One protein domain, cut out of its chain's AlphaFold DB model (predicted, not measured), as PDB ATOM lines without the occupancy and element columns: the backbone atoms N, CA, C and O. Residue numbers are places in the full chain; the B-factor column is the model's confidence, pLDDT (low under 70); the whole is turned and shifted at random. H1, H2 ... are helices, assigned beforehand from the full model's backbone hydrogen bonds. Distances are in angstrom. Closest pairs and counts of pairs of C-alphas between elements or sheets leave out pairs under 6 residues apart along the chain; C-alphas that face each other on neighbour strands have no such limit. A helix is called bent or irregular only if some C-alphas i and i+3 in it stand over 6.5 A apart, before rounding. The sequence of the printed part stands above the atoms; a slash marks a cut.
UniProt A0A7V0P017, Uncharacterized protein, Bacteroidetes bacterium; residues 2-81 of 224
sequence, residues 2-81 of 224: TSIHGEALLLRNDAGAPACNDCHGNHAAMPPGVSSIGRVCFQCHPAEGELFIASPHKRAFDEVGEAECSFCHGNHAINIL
ATOM      1  N   THR A   2     304.014 299.098 260.796       82.44
ATOM      2  CA  THR A   2     303.293 298.001 261.464       82.44
ATOM      3  C   THR A   2     301.816 298.379 261.600       82.44
ATOM      4  O   THR A   2     301.495 299.562 261.599       82.44
ATOM      5  N   SER A   3     300.925 297.389 261.634       92.44
ATOM      6  CA  SER A   3     299.490 297.574 261.889       92.44
ATOM      7  C   SER A   3     299.127 296.867 263.184       92.44
ATOM      8  O   SER A   3     299.567 295.737 263.387       92.44
ATOM      9  N   ILE A   4     298.283 297.487 264.008       94.12
ATOM     10  CA  ILE A   4     297.795 296.904 265.266       94.12
ATOM     11  C   ILE A   4     297.018 295.597 265.054       94.12
ATOM     12  O   ILE A   4     297.157 294.674 265.854       94.12
ATOM     13  N   HIS A   5     296.274 295.469 263.948       94.62
ATOM     14  CA  HIS A   5     295.604 294.219 263.574       94.62
ATOM     15  C   HIS A   5     296.610 293.148 263.146       94.62
ATOM     16  O   HIS A   5     296.544 292.015 263.613       94.62
ATOM     17  N   GLY A   6     297.592 293.514 262.313       93.69
ATOM     18  CA  GLY A   6     298.646 292.590 261.890       93.69
ATOM     19  C   GLY A   6     299.518 292.114 263.054       93.69
ATOM     20  O   GLY A   6     299.881 290.945 263.114       93.69
ATOM     21  N   GLU A   7     299.818 292.994 264.009       94.44
ATOM     22  CA  GLU A   7     300.525 292.642 265.240       94.44
ATOM     23  C   GLU A   7     299.707 291.678 266.107       94.44
ATOM     24  O   GLU A   7     300.236 290.660 266.559       94.44
ATOM     25  N   ALA A   8     298.417 291.963 266.308       95.38
ATOM     26  CA  ALA A   8     297.522 291.083 267.049       95.38
ATOM     27  C   ALA A   8     297.459 289.683 266.415       95.38
ATOM     28  O   ALA A   8     297.703 288.683 267.092       95.38
ATOM     29  N   LEU A   9     297.233 289.620 265.102       95.19
ATOM     30  CA  LEU A   9     297.097 288.366 264.372       95.19
ATOM     31  C   LEU A   9     298.411 287.570 264.328       95.19
ATOM     32  O   LEU A   9     298.432 286.386 264.648       95.19
ATOM     33  N   LEU A  10     299.513 288.210 263.925       94.06
ATOM     34  CA  LEU A  10     300.761 287.513 263.591       94.06
ATOM     35  C   LEU A  10     301.707 287.344 264.781       94.06
ATOM     36  O   LEU A  10     302.446 286.363 264.823       94.06
ATOM     37  N   LEU A  11     301.733 288.298 265.719       95.00
ATOM     38  CA  LEU A  11     302.662 288.261 266.856       95.00
ATOM     39  C   LEU A  11     301.988 287.744 268.126       95.00
ATOM     40  O   LEU A  11     302.611 287.001 268.884       95.00
ATOM     41  N   ARG A  12     300.721 288.110 268.356       95.56
ATOM     42  CA  ARG A  12     299.962 287.663 269.539       95.56
ATOM     43  C   ARG A  12     299.126 286.404 269.297       95.56
ATOM     44  O   ARG A  12     298.581 285.872 270.258       95.56
ATOM     45  N   ASN A  13     299.082 285.891 268.062       95.75
ATOM     46  CA  ASN A  13     298.243 284.753 267.655       95.75
ATOM     47  C   ASN A  13     296.754 284.961 267.990       95.75
ATOM     48  O   ASN A  13     296.042 284.009 268.310       95.75
ATOM     49  N   ASP A  14     296.289 286.207 267.933       96.06
ATOM     50  CA  ASP A  14     294.888 286.540 268.148       96.06
ATOM     51  C   ASP A  14     294.102 286.292 266.857       96.06
ATOM     52  O   ASP A  14     294.065 287.128 265.957       96.06
ATOM     53  N   ALA A  15     293.479 285.117 266.763       92.94
ATOM     54  CA  ALA A  15     292.655 284.740 265.617       92.94
ATOM     55  C   ALA A  15     291.364 285.577 265.485       92.94
ATOM     56  O   ALA A  15     290.675 285.452 264.476       92.94
ATOM     57  N   GLY A  16     291.024 286.399 266.487       92.12
ATOM     58  CA  GLY A  16     289.940 287.377 266.398       92.12
ATOM     59  C   GLY A  16     290.348 288.677 265.700       92.12
ATOM     60  O   GLY A  16     289.478 289.473 265.352       92.12
ATOM     61  N   ALA A  17     291.647 288.903 265.480       94.38
ATOM     62  CA  ALA A  17     292.133 290.082 264.781       94.38
ATOM     63  C   ALA A  17     291.946 289.949 263.258       94.38
ATOM     64  O   ALA A  17     292.235 288.889 262.696       94.38
ATOM     65  N   PRO A  18     291.522 291.021 262.566       92.50
ATOM     66  CA  PRO A  18     291.251 290.952 261.138       92.50
ATOM     67  C   PRO A  18     292.537 290.784 260.314       92.50
ATOM     68  O   PRO A  18     293.557 291.445 260.537       92.50
ATOM     69  N   ALA A  19     292.456 289.912 259.317       91.50
ATOM     70  CA  ALA A  19     293.425 289.682 258.263       91.50
ATOM     71  C   ALA A  19     293.152 290.566 257.031       91.50
ATOM     72  O   ALA A  19     292.164 291.292 256.926       91.50
ATOM     73  N   CYS A  20     294.045 290.501 256.038       89.50
ATOM     74  CA  CYS A  20     293.960 291.327 254.828       89.50
ATOM     75  C   CYS A  20     292.643 291.130 254.057       89.50
ATOM     76  O   CYS A  20     292.083 292.077 253.507       89.50
ATOM     77  N   ASN A  21     292.158 289.892 254.008       89.75
ATOM     78  CA  ASN A  21     290.934 289.519 253.309       89.75
ATOM     79  C   ASN A  21     289.656 289.886 254.079       89.75
ATOM     80  O   ASN A  21     288.592 289.884 253.467       89.75
ATOM     81  N   ASP A  22     289.737 290.260 255.356       89.19
ATOM     82  CA  ASP A  22     288.579 290.801 256.073       89.19
ATOM     83  C   ASP A  22     288.245 292.216 255.579       89.19
ATOM     84  O   ASP A  22     287.077 292.563 255.431       89.19
ATOM     85  N   CYS A  23     289.260 293.003 255.192       87.62
ATOM     86  CA  CYS A  23     289.066 294.330 254.597       87.62
ATOM     87  C   CYS A  23     288.864 294.299 253.074       87.62
ATOM     88  O   CYS A  23     288.072 295.071 252.533       87.62
ATOM     89  N   HIS A  24     289.596 293.437 252.363       86.81
ATOM     90  CA  HIS A  24     289.586 293.386 250.893       86.81
ATOM     91  C   HIS A  24     288.644 292.329 250.308       86.81
ATOM     92  O   HIS A  24     288.407 292.324 249.099       86.81
ATOM     93  N   GLY A  25     288.103 291.449 251.147       83.62
ATOM     94  CA  GLY A  25     287.366 290.269 250.720       83.62
ATOM     95  C   GLY A  25     288.271 289.198 250.105       83.62
ATOM     96  O   GLY A  25     289.496 289.322 250.081       83.62
ATOM     97  N   ASN A  26     287.666 288.103 249.634       79.56
ATOM     98  CA  ASN A  26     288.407 286.947 249.113       79.56
ATOM     99  C   ASN A  26     288.445 286.900 247.577       79.56
ATOM    100  O   ASN A  26     289.317 287.493 246.958       79.56
ATOM    101  N   HIS A  27     287.548 286.192 246.901       83.75
ATOM    102  CA  HIS A  27     287.636 285.987 245.447       83.75
ATOM    103  C   HIS A  27     287.150 287.196 244.625       83.75
ATOM    104  O   HIS A  27     286.151 287.097 243.920       83.75
ATOM    105  N   ALA A  28     287.826 288.343 244.752       69.94
ATOM    106  CA  ALA A  28     287.428 289.630 244.161       69.94
ATOM    107  C   ALA A  28     286.001 290.082 244.543       69.94
ATOM    108  O   ALA A  28     285.401 290.926 243.878       69.94
ATOM    109  N   ALA A  29     285.458 289.518 245.622       75.12
ATOM    110  CA  ALA A  29     284.195 289.930 246.201       75.12
ATOM    111  C   ALA A  29     284.478 290.979 247.271       75.12
ATOM    112  O   ALA A  29     285.271 290.727 248.173       75.12
ATOM    113  N   MET A  30     283.801 292.120 247.183       72.62
ATOM    114  CA  MET A  30     283.722 293.079 248.280       72.62
ATOM    115  C   MET A  30     283.239 292.364 249.556       72.62
ATOM    116  O   MET A  30     282.336 291.524 249.441       72.62
ATOM    117  N   PRO A  31     283.771 292.675 250.756       75.75
ATOM    118  CA  PRO A  31     283.198 292.158 251.994       75.75
ATOM    119  C   PRO A  31     281.681 292.426 252.051       75.75
ATOM    120  O   PRO A  31     281.224 293.496 251.632       75.75
ATOM    121  N   PRO A  32     280.866 291.464 252.514       70.94
ATOM    122  CA  PRO A  32     279.421 291.639 252.558       70.94
ATOM    123  C   PRO A  32     279.049 292.761 253.529       70.94
ATOM    124  O   PRO A  32     279.640 292.885 254.595       70.94
ATOM    125  N   GLY A  33     278.039 293.561 253.185       70.38
ATOM    126  CA  GLY A  33     277.487 294.576 254.089       70.38
ATOM    127  C   GLY A  33     278.246 295.905 254.146       70.38
ATOM    128  O   GLY A  33     277.846 296.769 254.921       70.38
ATOM    129  N   VAL A  34     279.281 296.115 253.321       70.31
ATOM    130  CA  VAL A  34     279.962 297.417 253.202       70.31
ATOM    131  C   VAL A  34     279.837 298.004 251.798       70.31
ATOM    132  O   VAL A  34     279.923 297.301 250.794       70.31
ATOM    133  N   SER A  35     279.623 299.319 251.726       72.81
ATOM    134  CA  SER A  35     279.528 300.065 250.458       72.81
ATOM    135  C   SER A  35     280.892 300.490 249.906       72.81
ATOM    136  O   SER A  35     281.010 300.772 248.717       72.81
ATOM    137  N   SER A  36     281.926 300.519 250.749       77.88
ATOM    138  CA  SER A  36     283.318 300.790 250.384       77.88
ATOM    139  C   SER A  36     284.262 300.105 251.383       77.88
ATOM    140  O   SER A  36     283.860 299.801 252.507       77.88
ATOM    141  N   ILE A  37     285.524 299.870 250.994       78.12
ATOM    142  CA  ILE A  37     286.535 299.269 251.887       78.12
ATOM    143  C   ILE A  37     286.761 300.183 253.098       78.12
ATOM    144  O   ILE A  37     286.923 299.699 254.210       78.12
ATOM    145  N   GLY A  38     286.669 301.505 252.913       75.12
ATOM    146  CA  GLY A  38     286.802 302.487 253.993       75.12
ATOM    147  C   GLY A  38     285.757 302.360 255.109       75.12
ATOM    148  O   GLY A  38     285.966 302.912 256.181       75.12
ATOM    149  N   ARG A  39     284.665 301.611 254.888       79.50
ATOM    150  CA  ARG A  39     283.601 301.376 255.879       79.50
ATOM    151  C   ARG A  39     283.672 300.013 256.564       79.50
ATOM    152  O   ARG A  39     282.846 299.733 257.429       79.50
ATOM    153  N   VAL A  40     284.640 299.164 256.211       89.19
ATOM    154  CA  VAL A  40     284.778 297.822 256.806       89.19
ATOM    155  C   VAL A  40     285.081 297.870 258.304       89.19
ATOM    156  O   VAL A  40     284.668 296.989 259.050       89.19
ATOM    157  N   CYS A  41     285.709 298.953 258.770       90.50
ATOM    158  CA  CYS A  41     286.027 299.168 260.177       90.50
ATOM    159  C   CYS A  41     284.784 299.073 261.080       90.50
ATOM    160  O   CYS A  41     284.868 298.522 262.175       90.50
ATOM    161  N   PHE A  42     283.619 299.539 260.614       88.38
ATOM    162  CA  PHE A  42     282.384 299.566 261.409       88.38
ATOM    163  C   PHE A  42     281.784 298.187 261.677       88.38
ATOM    164  O   PHE A  42     280.950 298.051 262.565       88.38
ATOM    165  N   GLN A  43     282.200 297.158 260.935       87.44
ATOM    166  CA  GLN A  43     281.712 295.798 261.166       87.44
ATOM    167  C   GLN A  43     282.170 295.253 262.522       87.44
ATOM    168  O   GLN A  43     281.437 294.497 263.155       87.44
ATOM    169  N   CYS A  44     283.352 295.677 262.977       91.56
ATOM    170  CA  CYS A  44     283.917 295.301 264.272       91.56
ATOM    171  C   CYS A  44     283.939 296.466 265.277       91.56
ATOM    172  O   CYS A  44     283.866 296.218 266.477       91.56
ATOM    173  N   HIS A  45     283.974 297.719 264.804       92.81
ATOM    174  CA  HIS A  45     283.933 298.946 265.615       92.81
ATOM    175  C   HIS A  45     282.638 299.747 265.378       92.81
ATOM    176  O   HIS A  45     282.680 300.874 264.871       92.81
ATOM    177  N   PRO A  46     281.454 299.169 265.670       93.12
ATOM    178  CA  PRO A  46     280.183 299.810 265.355       93.12
ATOM    179  C   PRO A  46     279.949 301.070 266.190       93.12
ATOM    180  O   PRO A  46     279.412 302.041 265.672       93.12
ATOM    181  N   ALA A  47     280.395 301.096 267.449       94.94
ATOM    182  CA  ALA A  47     280.183 302.238 268.332       94.94
ATOM    183  C   ALA A  47     280.938 303.485 267.842       94.94
ATOM    184  O   ALA A  47     280.370 304.572 267.771       94.94
ATOM    185  N   GLU A  48     282.205 303.330 267.457       95.00
ATOM    186  CA  GLU A  48     283.012 304.397 266.862       95.00
ATOM    187  C   GLU A  48     282.432 304.833 265.511       95.00
ATOM    188  O   GLU A  48     282.378 306.026 265.210       95.00
ATOM    189  N   GLY A  49     281.938 303.873 264.722       94.31
ATOM    190  CA  GLY A  49     281.279 304.144 263.449       94.31
ATOM    191  C   GLY A  49     280.000 304.960 263.574       94.31
ATOM    192  O   GLY A  49     279.817 305.929 262.841       94.31
ATOM    193  N   GLU A  50     279.130 304.618 264.521       94.56
ATOM    194  CA  GLU A  50     277.898 305.362 264.793       94.56
ATOM    195  C   GLU A  50     278.194 306.801 265.227       94.56
ATOM    196  O   GLU A  50     277.569 307.738 264.720       94.56
ATOM    197  N   LEU A  51     279.191 306.994 266.100       96.50
ATOM    198  CA  LEU A  51     279.642 308.323 266.514       96.50
ATOM    199  C   LEU A  51     280.180 309.130 265.325       96.50
ATOM    200  O   LEU A  51     279.789 310.285 265.154       96.50
ATOM    201  N   PHE A  52     281.009 308.516 264.471       95.25
ATOM    202  CA  PHE A  52     281.544 309.170 263.276       95.25
ATOM    203  C   PHE A  52     280.432 309.562 262.299       95.25
ATOM    204  O   PHE A  52     280.412 310.698 261.822       95.25
ATOM    205  N   ILE A  53     279.486 308.660 262.022       93.00
ATOM    206  CA  ILE A  53     278.361 308.902 261.105       93.00
ATOM    207  C   ILE A  53     277.484 310.061 261.590       93.00
ATOM    208  O   ILE A  53     277.022 310.857 260.774       93.00
ATOM    209  N   ALA A  54     277.271 310.175 262.902       95.19
ATOM    210  CA  ALA A  54     276.522 311.276 263.501       95.19
ATOM    211  C   ALA A  54     277.317 312.596 263.581       95.19
ATOM    212  O   ALA A  54     276.747 313.637 263.914       95.19
ATOM    213  N   SER A  55     278.622 312.571 263.297       95.44
ATOM    214  CA  SER A  55     279.511 313.720 263.466       95.44
ATOM    215  C   SER A  55     279.495 314.695 262.275       95.44
ATOM    216  O   SER A  55     279.129 314.325 261.152       95.44
ATOM    217  N   PRO A  56     279.992 315.934 262.460       93.19
ATOM    218  CA  PRO A  56     280.177 316.891 261.367       93.19
ATOM    219  C   PRO A  56     281.122 316.396 260.260       93.19
ATOM    220  O   PRO A  56     280.985 316.814 259.107       93.19
ATOM    221  N   HIS A  57     282.056 315.493 260.588       94.19
ATOM    222  CA  HIS A  57     283.018 314.956 259.630       94.19
ATOM    223  C   HIS A  57     282.367 314.035 258.603       94.19
ATOM    224  O   HIS A  57     282.851 313.979 257.478       94.19
ATOM    225  N   LYS A  58     281.241 313.376 258.919       92.88
ATOM    226  CA  LYS A  58     280.611 312.443 257.975       92.88
ATOM    227  C   LYS A  58     280.282 313.106 256.641       92.88
ATOM    228  O   LYS A  58     280.657 312.594 255.588       92.88
ATOM    229  N   ARG A  59     279.618 314.265 256.690       91.62
ATOM    230  CA  ARG A  59     279.263 315.022 255.485       91.62
ATOM    231  C   ARG A  59     280.506 315.539 254.761       91.62
ATOM    232  O   ARG A  59     280.565 315.449 253.543       91.62
ATOM    233  N   ALA A  60     281.492 316.048 255.500       91.62
ATOM    234  CA  ALA A  60     282.725 316.555 254.906       91.62
ATOM    235  C   ALA A  60     283.481 315.454 254.140       91.62
ATOM    236  O   ALA A  60     283.875 315.670 253.000       91.62
ATOM    237  N   PHE A  61     283.611 314.261 254.727       91.00
ATOM    238  CA  PHE A  61     284.264 313.109 254.099       91.00
ATOM    239  C   PHE A  61     283.494 312.571 252.888       91.00
ATOM    240  O   PHE A  61     284.119 312.219 251.889       91.00
ATOM    241  N   ASP A  62     282.157 312.564 252.934       88.94
ATOM    242  CA  ASP A  62     281.336 312.221 251.765       88.94
ATOM    243  C   ASP A  62     281.553 313.201 250.598       88.94
ATOM    244  O   ASP A  62     281.555 312.784 249.442       88.94
ATOM    245  N   GLU A  63     281.739 314.493 250.889       89.12
ATOM    246  CA  GLU A  63     281.955 315.538 249.879       89.12
ATOM    247  C   GLU A  63     283.349 315.460 249.240       89.12
ATOM    248  O   GLU A  63     283.471 315.649 248.028       89.12
ATOM    249  N   VAL A  64     284.394 315.161 250.022       85.00
ATOM    250  CA  VAL A  64     285.769 315.036 249.497       85.00
ATOM    251  C   VAL A  64     286.084 313.646 248.932       85.00
ATOM    252  O   VAL A  64     287.068 313.489 248.216       85.00
ATOM    253  N   GLY A  65     285.245 312.643 249.212       82.38
ATOM    254  CA  GLY A  65     285.427 311.269 248.734       82.38
ATOM    255  C   GLY A  65     286.591 310.524 249.398       82.38
ATOM    256  O   GLY A  65     287.094 309.553 248.834       82.38
ATOM    257  N   GLU A  66     287.018 310.977 250.576       78.69
ATOM    258  CA  GLU A  66     288.138 310.401 251.319       78.69
ATOM    259  C   GLU A  66     287.710 309.210 252.181       78.69
ATOM    260  O   GLU A  66     286.547 309.036 252.553       78.69
ATOM    261  N   ALA A  67     288.680 308.362 252.518       82.75
ATOM    262  CA  ALA A  67     288.426 307.165 253.305       82.75
ATOM    263  C   ALA A  67     288.270 307.494 254.804       82.75
ATOM    264  O   ALA A  67     289.262 307.711 255.498       82.75
ATOM    265  N   GLU A  68     287.019 307.462 255.277       88.88
ATOM    266  CA  GLU A  68     286.531 307.827 256.623       88.88
ATOM    267  C   GLU A  68     287.516 307.502 257.771       88.88
ATOM    268  O   GLU A  68     288.190 308.396 258.279       88.88
ATOM    269  N   CYS A  69     287.657 306.234 258.173       91.50
ATOM    270  CA  CYS A  69     288.481 305.870 259.338       91.50
ATOM    271  C   CYS A  69     289.987 305.900 259.041       91.50
ATOM    272  O   CYS A  69     290.807 306.270 259.885       91.50
ATOM    273  N   SER A  70     290.365 305.469 257.835       90.56
ATOM    274  CA  SER A  70     291.768 305.242 257.485       90.56
ATOM    275  C   SER A  70     292.554 306.520 257.220       90.56
ATOM    276  O   SER A  70     293.781 306.462 257.205       90.56
ATOM    277  N   PHE A  71     291.877 307.653 257.014       90.69
ATOM    278  CA  PHE A  71     292.547 308.946 256.928       90.69
ATOM    279  C   PHE A  71     293.291 309.250 258.232       90.69
ATOM    280  O   PHE A  71     294.477 309.567 258.205       90.69
ATOM    281  N   CYS A  72     292.620 309.049 259.371       92.25
ATOM    282  CA  CYS A  72     293.208 309.305 260.681       92.25
ATOM    283  C   CYS A  72     294.032 308.119 261.207       92.25
ATOM    284  O   CYS A  72     295.136 308.291 261.712       92.25
ATOM    285  N   HIS A  73     293.512 306.899 261.071       92.56
ATOM    286  CA  HIS A  73     294.121 305.713 261.679       92.56
ATOM    287  C   HIS A  73     295.114 304.978 260.770       92.56
ATOM    288  O   HIS A  73     295.831 304.098 261.238       92.56
ATOM    289  N   GLY A  74     295.178 305.309 259.480       90.31
ATOM    290  CA  GLY A  74     295.925 304.551 258.477       90.31
ATOM    291  C   GLY A  74     295.132 303.373 257.890       90.31
ATOM    292  O   GLY A  74     294.085 302.981 258.395       90.31
ATOM    293  N   ASN A  75     295.631 302.805 256.783       85.75
ATOM    294  CA  ASN A  75     294.965 301.725 256.031       85.75
ATOM    295  C   ASN A  75     295.636 300.344 256.187       85.75
ATOM    296  O   ASN A  75     295.026 299.411 256.685       85.75
ATOM    297  N   HIS A  76     296.900 300.200 255.791       89.75
ATOM    298  CA  HIS A  76     297.719 298.994 255.962       89.75
ATOM    299  C   HIS A  76     298.656 299.110 257.167       89.75
ATOM    300  O   HIS A  76     299.220 298.121 257.622       89.75
ATOM    301  N   ALA A  77     298.837 300.330 257.669       91.38
ATOM    302  CA  ALA A  77     299.579 300.655 258.878       91.38
ATOM    303  C   ALA A  77     298.608 301.233 259.915       91.38
ATOM    304  O   ALA A  77     298.765 302.373 260.337       91.38
ATOM    305  N   ILE A  78     297.544 300.473 260.201       91.94
ATOM    306  CA  ILE A  78     296.473 300.892 261.114       91.94
ATOM    307  C   ILE A  78     297.055 301.054 262.513       91.94
ATOM    308  O   ILE A  78     297.575 300.078 263.058       91.94
ATOM    309  N   ASN A  79     296.919 302.245 263.085       91.00
ATOM    310  CA  ASN A  79     297.377 302.587 264.421       91.00
ATOM    311  C   ASN A  79     296.225 303.129 265.274       91.00
ATOM    312  O   ASN A  79     295.282 303.751 264.779       91.00
ATOM    313  N   ILE A  80     296.331 302.904 266.580       89.56
ATOM    314  CA  ILE A  80     295.518 303.608 267.571       89.56
ATOM    315  C   ILE A  80     296.221 304.939 267.832       89.56
ATOM    316  O   ILE A  80     297.413 304.940 268.134       89.56
ATOM    317  N   LEU A  81     295.489 306.040 267.675       91.38
ATOM    318  CA  LEU A  81     295.988 307.379 267.973       91.38
ATOM    319  C   LEU A  81     296.057 307.559 269.491       91.38
ATOM    320  O   LEU A  81     295.130 307.162 270.204       91.38
TER     321      LEU A  81
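Overview. This is residues 2 to 81 of the 224 residues of an uncharacterized protein of Bacteroidetes bacterium (UniProt A0A7V0P017). Six short helices are strung loosely round a middle formed by H3, with H5 at one end of the longest axis and H1 at the other. H2 and H6 pack on H3, H4 follows H3 round a corner, and a long loop, residues 25 to 36, swings out between H2 and H3. The printed part has 80 residues with six named helices, H1 to H6 in chain order, and no named strand; its class is all helix. It is compact, with a radius of gyration of the C-alphas of 13.1 A and spans of 37 by 31 by 20 A.

Arrangement. Look first at the longest helix, H5, residues 56 to 64. It is close to but not clearly touching H6, residues 68 to 73; their closest C-alphas, Phe 61 and Glu 68, are 6.3 A apart, and their lines are about perpendicular at 77 degrees. H5 is also close to but not clearly touching H4, residues 46 to 53, with the C-alphas of Phe 52 and Lys 58 closest at 6.3 A. Go inward to the hub, H3, residues 37 to 43, which touches H6 about perpendicular at 86 degrees, the closest C-alphas being Gly 38 and Glu 68 at 6.0 A. H3 and H4 only just touch, only at the corner by their link, with 3 pairs of C-alphas within 8 A; the closest are Phe 42 and Gly 49 at 5.1 A. H3 also touches H2, residues 20 to 24, closest at the C-alphas of Cys 23 and Val 40, 6.0 A. H4 and H6 are near each other. H1, residues 4 to 10, touches no helix. In H1, H2 and H4 every O i to N i+4 pair is within hydrogen-bond range, against 4 of 5 in H5, 1 of 2 in H6 and 0 of 3 in H3, where 3 of 4 O i to N i+3 pairs are within range.

Along the chain. Find C-alpha 56 at (280.177, 316.891, 261.367); from there H5 runs 13.3 A to C-alpha 64. H3 spans 11.0 A and is irregular: C-alphas 38 and 41 are 7.1 A apart. H4 spans 10.2 A, H6 9.4 A and H2 6.2 A. H1 begins at C-alpha 4, (297.795, 296.904, 265.266), and spans 10.0 A; H6 ends at C-alpha 73, (294.121, 305.713, 261.679).

Size, cuts and confidence. The C-alphas farthest apart, Asn 13 and Glu 63, are 39.1 A apart. The link from H2 to H3 is long, and the printed part has no cut. Mean pLDDT of the printed part is 88.5; look for the one value under 70 at residue 28.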